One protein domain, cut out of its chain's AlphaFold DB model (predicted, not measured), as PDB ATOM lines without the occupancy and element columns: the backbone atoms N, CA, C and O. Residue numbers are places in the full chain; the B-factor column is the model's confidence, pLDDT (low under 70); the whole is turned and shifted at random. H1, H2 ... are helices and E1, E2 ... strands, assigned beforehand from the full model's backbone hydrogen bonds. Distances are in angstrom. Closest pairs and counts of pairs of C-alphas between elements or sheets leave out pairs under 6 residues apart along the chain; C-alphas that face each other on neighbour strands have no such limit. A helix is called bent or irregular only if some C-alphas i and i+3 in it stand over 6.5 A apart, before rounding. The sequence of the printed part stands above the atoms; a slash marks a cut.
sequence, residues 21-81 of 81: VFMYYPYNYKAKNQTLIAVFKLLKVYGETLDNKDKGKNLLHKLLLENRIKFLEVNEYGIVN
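What this domain is: This is residues 21 to 81 of the 81 residues of an uncharacterized protein of Oceanivirga miroungae (UniProt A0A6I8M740). A small three-stranded sheet, E1, E2 and E3, makes one end of a rod, and a hairpin of two helices, H1 and H2, makes the other; the long helix H1 joins the two, with residues 31 to 39 packed on one face of the sheet and its later residues paired with H2. H2 folds back beside the far part of H1, off the sheet, and the printed part then returns into E2, the longest strand. The printed part has 61 residues with two named helices and three named strands, in the order E1, H1, H2, E2, E3 along the chain; the sheet's order is E1, E2, E3, mixed, and the class is mixed, helices and strands. The whole is loose, with a radius of gyration of the C-alphas of 13.6 A, and the C-alphas span 42 by 20 by 14 A.

Where its parts are: E1 is residues 21 to 24, 10.1 A long, and begins with C-alpha 21 at (80.957, 114.363, 150.588). H1 is residues 31 to 49, 27.4 A long, and ends with C-alpha 49 at (81.690, 103.810, 132.771). H2 is residues 53 to 65, 18.9 A long; it is irregular, with C-alphas 57 and 60 7.6 A apart. E2 is residues 69 to 75, 19.8 A long. E3 is residues 78 to 80, 6.5 A long, and ends with C-alpha 80 at (75.773, 122.750, 159.338).

How they stand to each other: The edge strand E1 is parallel to E2 at 34 degrees, with N 22 and O 70 2.9 A apart and N 74 and O 24 2.8 A apart, within hydrogen-bond range. E2 and the edge strand E3 form an antiparallel hairpin, with N 80 and O 73 2.8 A apart. The pairing is staggered: E2 pairs with E1 over residues 70 to 73 and with E3 over 73 to 75. H1 is on the sheet, giving two layers, helix on one face of a sheet; its height over the sheet is 7.6 A, and it lies over E1, slantwise to the strands at 36 degrees to E1 on the local plane. The closest C-alphas of E1 and H1 are those of Tyr 24 and Lys 32, 6.5 A apart. E1, H1, H2 and E2 make a strand-helix-strand unit, two parallel strands joined through helices, with a right-handed crossover. H1 and H2 form a helical hairpin and touch, with closest C-alphas Gly 47 and Gly 56, 3.8 A apart; they run opposite ways at a shallow tilt of 34.8 degrees, only just short of steep. H2 is not on the sheet, and is apart from E1 and E3. In the backbones, 14 of 15 O i to N i+4 pairs are within hydrogen-bond range in H1 and 7 of 9 in H2.

The domain as a whole: The two C-alphas farthest apart are those of Asn 52 and Tyr 77, 42.5 A. The printed part has no cut and ends at residue 81, the chain's last. No link is long; E1 to H1 is short and the others are tight. Mean pLDDT of the printed part is 94.6, and residue 81 is under 70.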
ATOM      1  N   VAL A  21      81.606 113.282 149.844       96.31
ATOM      2  CA  VAL A  21      80.957 114.363 150.588       96.31
ATOM      3  C   VAL A  21      80.415 115.382 149.596       96.31
ATOM      4  O   VAL A  21      81.176 115.999 148.854       96.31
ATOM      5  N   PHE A  22      79.097 115.558 149.585       96.38
ATOM      6  CA  PHE A  22      78.407 116.521 148.735       96.38
ATOM      7  C   PHE A  22      77.849 117.654 149.583       96.38
ATOM      8  O   PHE A  22      77.141 117.419 150.560       96.38
ATOM      9  N   MET A  23      78.158 118.886 149.198       95.75
ATOM     10  CA  MET A  23      77.699 120.081 149.898       95.75
ATOM     11  C   MET A  23      76.544 120.729 149.143       95.75
ATOM     12  O   MET A  23      76.543 120.746 147.911       95.75
ATOM     13  N   TYR A  24      75.576 121.282 149.871       96.19
ATOM     14  CA  TYR A  24      74.510 122.092 149.289       96.19
ATOM     15  C   TYR A  24      74.245 123.338 150.130       96.19
ATOM     16  O   TYR A  24      74.301 123.294 151.355       96.19
ATOM     17  N   TYR A  25      73.912 124.438 149.458       95.94
ATOM     18  CA  TYR A  25      73.422 125.647 150.111       95.94
ATOM     19  C   TYR A  25      71.885 125.641 150.109       95.94
ATOM     20  O   TYR A  25      71.292 125.421 149.046       95.94
ATOM     21  N   PRO A  26      71.202 125.881 151.240       94.81
ATOM     22  CA  PRO A  26      69.748 125.794 151.352       94.81
ATOM     23  C   PRO A  26      69.044 127.056 150.813       94.81
ATOM     24  O   PRO A  26      68.224 127.664 151.494       94.81
ATOM     25  N   TYR A  27      69.311 127.460 149.562       94.00
ATOM     26  CA  TYR A  27      68.681 128.648 148.948       94.00
ATOM     27  C   TYR A  27      67.154 128.526 148.806       94.00
ATOM     28  O   TYR A  27      66.468 129.520 148.574       94.00
ATOM     29  N   ASN A  28      66.611 127.309 148.901       95.12
ATOM     30  CA  ASN A  28      65.188 127.039 149.070       95.12
ATOM     31  C   ASN A  28      64.964 125.643 149.687       95.12
ATOM     32  O   ASN A  28      65.884 124.830 149.782       95.12
ATOM     33  N   TYR A  29      63.706 125.322 150.011       95.25
ATOM     34  CA  TYR A  29      63.315 124.028 150.598       95.25
ATOM     35  C   TYR A  29      63.564 122.802 149.694       95.25
ATOM     36  O   TYR A  29      63.469 121.665 150.151       95.25
ATOM     37  N   LYS A  30      63.860 123.000 148.402       97.31
ATOM     38  CA  LYS A  30      64.142 121.927 147.434       97.31
ATOM     39  C   LYS A  30      65.634 121.676 147.230       97.31
ATOM     40  O   LYS A  30      65.959 120.637 146.661       97.31
ATOM     41  N   ALA A  31      66.524 122.565 147.674       96.38
ATOM     42  CA  ALA A  31      67.957 122.505 147.376       96.38
ATOM     43  C   ALA A  31      68.590 121.155 147.764       96.38
ATOM     44  O   ALA A  31      69.300 120.539 146.962       96.38
ATOM     45  N   LYS A  32      68.240 120.629 148.945       95.88
ATOM     46  CA  LYS A  32      68.661 119.296 149.404       95.88
ATOM     47  C   LYS A  32      68.215 118.188 148.446       95.88
ATOM     48  O   LYS A  32      69.032 117.400 147.977       95.88
ATOM     49  N   ASN A  33      66.925 118.152 148.106       97.38
ATOM     50  CA  ASN A  33      66.357 117.134 147.217       97.38
ATOM     51  C   ASN A  33      66.914 117.229 145.790       97.38
ATOM     52  O   ASN A  33      67.179 116.209 145.158       97.38
ATOM     53  N   GLN A  34      67.127 118.444 145.284       97.81
ATOM     54  CA  GLN A  34      67.748 118.677 143.980       97.81
ATOM     55  C   GLN A  34      69.188 118.154 143.953       97.81
ATOM     56  O   GLN A  34      69.565 117.463 143.005       97.81
ATOM     57  N   THR A  35      69.951 118.400 145.020       97.62
ATOM     58  CA  THR A  35      71.317 117.882 145.179       97.62
ATOM     59  C   THR A  35      71.330 116.355 145.247       97.62
ATOM     60  O   THR A  35      72.086 115.724 144.513       97.62
ATOM     61  N   LEU A  36      70.446 115.742 146.043       96.62
ATOM     62  CA  LEU A  36      70.297 114.282 146.122       96.62
ATOM     63  C   LEU A  36      70.052 113.655 144.741       96.62
ATOM     64  O   LEU A  36      70.751 112.726 144.339       96.62
ATOM     65  N   ILE A  37      69.096 114.200 143.980       97.88
ATOM     66  CA  ILE A  37      68.765 113.710 142.636       97.88
ATOM     67  C   ILE A  37      69.960 113.863 141.685       97.88
ATOM     68  O   ILE A  37      70.238 112.955 140.899       97.88
ATOM     69  N   ALA A  38      70.662 114.998 141.734       97.94
ATOM     70  CA  ALA A  38      71.832 115.240 140.897       97.94
ATOM     71  C   ALA A  38      72.968 114.253 141.211       97.94
ATOM     72  O   ALA A  38      73.533 113.664 140.292       97.94
ATOM     73  N   VAL A  39      73.241 114.005 142.494       97.50
ATOM     74  CA  VAL A  39      74.262 113.046 142.940       97.50
ATOM     75  C   VAL A  39      73.905 111.621 142.534       97.50
ATOM     76  O   VAL A  39      74.758 110.898 142.024       97.50
ATOM     77  N   PHE A  40      72.647 111.202 142.675       96.06
ATOM     78  CA  PHE A  40      72.237 109.863 142.239       96.06
ATOM     79  C   PHE A  40      72.378 109.680 140.727       96.06
ATOM     80  O   PHE A  40      72.839 108.631 140.276       96.06
ATOM     81  N   LYS A  41      72.049 110.708 139.934       97.62
ATOM     82  CA  LYS A  41      72.293 110.695 138.485       97.62
ATOM     83  C   LYS A  41      73.786 110.620 138.168       97.62
ATOM     84  O   LYS A  41      74.171 109.811 137.330       97.62
ATOM     85  N   LEU A  42      74.614 111.407 138.856       96.44
ATOM     86  CA  LEU A  42      76.069 111.390 138.698       96.44
ATOM     87  C   LEU A  42      76.645 109.994 138.971       96.44
ATOM     88  O   LEU A  42      77.395 109.469 138.153       96.44
ATOM     89  N   LEU A  43      76.261 109.373 140.089       95.81
ATOM     90  CA  LEU A  43      76.734 108.040 140.465       95.81
ATOM     91  C   LEU A  43      76.246 106.958 139.501       95.81
ATOM     92  O   LEU A  43      76.994 106.029 139.208       95.81
ATOM     93  N   LYS A  44      75.028 107.091 138.966       95.00
ATOM     94  CA  LYS A  44      74.529 106.199 137.917       95.00
ATOM     95  C   LYS A  44      75.378 106.302 136.645       95.00
ATOM     96  O   LYS A  44      75.833 105.276 136.154       95.00
ATOM     97  N   VAL A  45      75.632 107.519 136.159       95.31
ATOM     98  CA  VAL A  45      76.463 107.757 134.963       95.31
ATOM     99  C   VAL A  45      77.891 107.258 135.181       95.31
ATOM    100  O   VAL A  45      78.455 106.612 134.306       95.31
ATOM    101  N   TYR A  46      78.471 107.483 136.361       93.25
ATOM    102  CA  TYR A  46      79.773 106.911 136.698       93.25
ATOM    103  C   TYR A  46      79.733 105.372 136.705       93.25
ATOM    104  O   TYR A  46      80.626 104.730 136.167       93.25
ATOM    105  N   GLY A  47      78.686 104.750 137.254       93.69
ATOM    106  CA  GLY A  47      78.527 103.294 137.215       93.69
ATOM    107  C   GLY A  47      78.491 102.723 135.790       93.69
ATOM    108  O   GLY A  47      78.979 101.618 135.560       93.69
ATOM    109  N   GLU A  48      77.970 103.477 134.818       94.00
ATOM    110  CA  GLU A  48      77.932 103.086 133.401       94.00
ATOM    111  C   GLU A  48      79.327 103.041 132.753       94.00
ATOM    112  O   GLU A  48      79.526 102.256 131.817       94.00
ATOM    113  N   THR A  49      80.301 103.804 133.270       91.62
ATOM    114  CA  THR A  49      81.690 103.810 132.771       91.62
ATOM    115  C   THR A  49      82.517 102.626 133.268       91.62
ATOM    116  O   THR A  49      83.579 102.362 132.710       91.62
ATOM    117  N   LEU A  50      82.039 101.879 134.271       91.62
ATOM    118  CA  LEU A  50      82.730 100.688 134.763       91.62
ATOM    119  C   LEU A  50      82.669  99.552 133.729       91.62
ATOM    120  O   LEU A  50      81.611  99.266 133.154       91.62
ATOM    121  N   ASP A  51      83.797  98.863 133.539       90.88
ATOM    122  CA  ASP A  51      83.886  97.685 132.663       90.88
ATOM    123  C   ASP A  51      82.958  96.568 133.153       90.88
ATOM    124  O   ASP A  51      82.215  95.958 132.384       90.88
ATOM    125  N   ASN A  52      82.944  96.345 134.471       93.06
ATOM    126  CA  ASN A  52      82.034  95.404 135.102       93.06
ATOM    127  C   ASN A  52      80.658  96.056 135.323       93.06
ATOM    128  O   ASN A  52      80.465  96.865 136.236       93.06
ATOM    129  N   LYS A  53      79.683  95.662 134.500       92.75
ATOM    130  CA  LYS A  53      78.323  96.220 134.532       92.75
ATOM    131  C   LYS A  53      77.538  95.871 135.794       92.75
ATOM    132  O   LYS A  53      76.691  96.666 136.197       92.75
ATOM    133  N   ASP A  54      77.840  94.758 136.456       96.12
ATOM    134  CA  ASP A  54      77.202  94.408 137.730       96.12
ATOM    135  C   ASP A  54      77.707  95.307 138.861       96.12
ATOM    136  O   ASP A  54      76.912  95.796 139.668       96.12
ATOM    137  N   LYS A  55      79.010  95.626 138.869       94.81
ATOM    138  CA  LYS A  55      79.566  96.650 139.768       94.81
ATOM    139  C   LYS A  55      78.909  98.008 139.523       94.81
ATOM    140  O   LYS A  55      78.501  98.663 140.477       94.81
ATOM    141  N   GLY A  56      78.741  98.392 138.256       94.62
ATOM    142  CA  GLY A  56      78.044  99.620 137.864       94.62
ATOM    143  C   GLY A  56      76.621  99.712 138.416       94.62
ATOM    144  O   GLY A  56      76.281 100.688 139.084       94.62
ATOM    145  N   LYS A  57      75.807  98.671 138.208       96.06
ATOM    146  CA  LYS A  57      74.419  98.601 138.701       96.06
ATOM    147  C   LYS A  57      74.321  98.661 140.229       96.06
ATOM    148  O   LYS A  57      73.388  99.263 140.753       96.06
ATOM    149  N   ASN A  58      75.289  98.074 140.933       96.81
ATOM    150  CA  ASN A  58      75.273  97.954 142.393       96.81
ATOM    151  C   ASN A  58      76.047  99.064 143.122       96.81
ATOM    152  O   ASN A  58      76.095  99.058 144.353       96.81
ATOM    153  N   LEU A  59      76.651 100.014 142.401       96.88
ATOM    154  CA  LEU A  59      77.524 101.034 142.985       96.88
ATOM    155  C   LEU A  59      76.815 101.875 144.049       96.88
ATOM    156  O   LEU A  59      77.296 101.961 145.175       96.88
ATOM    157  N   LEU A  60      75.671 102.479 143.709       96.12
ATOM    158  CA  LEU A  60      74.924 103.320 144.648       96.12
ATOM    159  C   LEU A  60      74.527 102.526 145.899       96.12
ATOM    160  O   LEU A  60      74.690 103.012 147.013       96.12
ATOM    161  N   HIS A  61      74.058 101.291 145.714       96.38
ATOM    162  CA  HIS A  61      73.673 100.419 146.818       96.38
ATOM    163  C   HIS A  61      74.848 100.138 147.762       96.38
ATOM    164  O   HIS A  61      74.720 100.324 148.970       96.38
ATOM    165  N   LYS A  62      76.011  99.769 147.211       96.88
ATOM    166  CA  LYS A  62      77.232  99.534 147.987       96.88
ATOM    167  C   LYS A  62      77.648 100.775 148.782       96.88
ATOM    168  O   LYS A  62      77.875 100.678 149.981       96.88
ATOM    169  N   LEU A  63      77.702 101.940 148.134       97.38
ATOM    170  CA  LEU A  63      78.107 103.191 148.781       97.38
ATOM    171  C   LEU A  63      77.168 103.602 149.924       97.38
ATOM    172  O   LEU A  63      77.631 104.150 150.922       97.38
ATOM    173  N   LEU A  64      75.866 103.325 149.793       95.75
ATOM    174  CA  LEU A  64      74.885 103.557 150.853       95.75
ATOM    175  C   LEU A  64      75.069 102.581 152.025       95.75
ATOM    176  O   LEU A  64      75.082 103.024 153.169       95.75
ATOM    177  N   LEU A  65      75.251 101.281 151.755       97.75
ATOM    178  CA  LEU A  65      75.493 100.270 152.797       97.75
ATOM    179  C   LEU A  65      76.787 100.527 153.577       97.75
ATOM    180  O   LEU A  65      76.837 100.308 154.783       97.75
ATOM    181  N   GLU A  66      77.823 101.007 152.893       97.56
ATOM    182  CA  GLU A  66      79.115 101.341 153.497       97.56
ATOM    183  C   GLU A  66      79.131 102.738 154.147       97.56
ATOM    184  O   GLU A  66      80.166 103.153 154.663       97.56
ATOM    185  N   ASN A  67      78.011 103.475 154.131       96.88
ATOM    186  CA  ASN A  67      77.893 104.844 154.650       96.88
ATOM    187  C   ASN A  67      78.935 105.829 154.067       96.88
ATOM    188  O   ASN A  67      79.441 106.725 154.744       96.88
ATOM    189  N   ARG A  68      79.248 105.663 152.779       97.44
ATOM    190  CA  ARG A  68      80.280 106.423 152.056       97.44
ATOM    191  C   ARG A  68      79.741 107.633 151.302       97.44
ATOM    192  O   ARG A  68      80.476 108.250 150.539       97.44
ATOM    193  N   ILE A  69      78.463 107.968 151.461       96.75
ATOM    194  CA  ILE A  69      77.855 109.160 150.858       96.75
ATOM    195  C   ILE A  69      77.331 110.040 151.981       96.75
ATOM    196  O   ILE A  69      76.444 109.638 152.729       96.75
ATOM    197  N   LYS A  70      77.862 111.257 152.070       95.88
ATOM    198  CA  LYS A  70      77.485 112.255 153.070       95.88
ATOM    199  C   LYS A  70      76.976 113.497 152.351       95.88
ATOM    200  O   LYS A  70      77.563 113.927 151.359       95.88
ATOM    201  N   PHE A  71      75.890 114.068 152.857       95.62
ATOM    202  CA  PHE A  71      75.347 115.336 152.381       95.62
ATOM    203  C   PHE A  71      75.459 116.350 153.507       95.62
ATOM    204  O   PHE A  71      74.904 116.120 154.577       95.62
ATOM    205  N   LEU A  72      76.179 117.437 153.258       96.00
ATOM    206  CA  LEU A  72      76.415 118.494 154.232       96.00
ATOM    207  C   LEU A  72      75.718 119.769 153.773       96.00
ATOM    208  O   LEU A  72      75.872 120.195 152.626       96.00
ATOM    209  N   GLU A  73      74.947 120.368 154.669       95.88
ATOM    210  CA  GLU A  73      74.408 121.699 154.441       95.88
ATOM    211  C   GLU A  73      75.507 122.729 154.690       95.88
ATOM    212  O   GLU A  73      76.292 122.598 155.627       95.88
ATOM    213  N   VAL A  74      75.583 123.748 153.843       96.12
ATOM    214  CA  VAL A  74      76.490 124.882 154.023       96.12
ATOM    215  C   VAL A  74      75.660 126.153 154.056       96.12
ATOM    216  O   VAL A  74      74.848 126.377 153.162       96.12
ATOM    217  N   ASN A  75      75.872 126.989 155.067       93.25
ATOM    218  CA  ASN A  75      75.279 128.320 155.176       93.25
ATOM    219  C   ASN A  75      76.373 129.390 155.357       93.25
ATOM    220  O   ASN A  75      77.564 129.096 155.241       93.25
ATOM    221  N   GLU A  76      75.983 130.639 155.629       91.00
ATOM    222  CA  GLU A  76      76.923 131.762 155.794       91.00
ATOM    223  C   GLU A  76      77.941 131.572 156.936       91.00
ATOM    224  O   GLU A  76      78.987 132.216 156.944       91.00
ATOM    225  N   TYR A  77      77.671 130.658 157.870       90.69
ATOM    226  CA  TYR A  77      78.531 130.339 159.011       90.69
ATOM    227  C   TYR A  77      79.386 129.079 158.793       90.69
ATOM    228  O   TYR A  77      80.170 128.714 159.669       90.69
ATOM    229  N   GLY A  78      79.261 128.416 157.639       90.44
ATOM    230  CA  GLY A  78      79.999 127.202 157.291       90.44
ATOM    231  C   GLY A  78      79.121 125.952 157.211       90.44
ATOM    232  O   GLY A  78      77.952 126.020 156.837       90.44
ATOM    233  N   ILE A  79      79.716 124.789 157.496       88.56
ATOM    234  CA  ILE A  79      79.032 123.490 157.446       88.56
ATOM    235  C   ILE A  79      78.084 123.356 158.642       88.56
ATOM    236  O   ILE A  79      78.494 123.538 159.788       88.56
ATOM    237  N   VAL A  80      76.840 122.982 158.362       82.44
ATOM    238  CA  VAL A  80      75.773 122.750 159.338       82.44
ATOM    239  C   VAL A  80      75.467 121.251 159.378       82.44
ATOM    240  O   VAL A  80      75.297 120.633 158.322       82.44
ATOM    241  N   ASN A  81      75.433 120.673 160.585       60.59
ATOM    242  CA  ASN A  81      75.099 119.260 160.826       60.59
ATOM    243  C   ASN A  81      73.609 119.069 161.104       60.59
ATOM    244  O   ASN A  81      73.070 119.858 161.913       60.59
TER     245      ASN A  81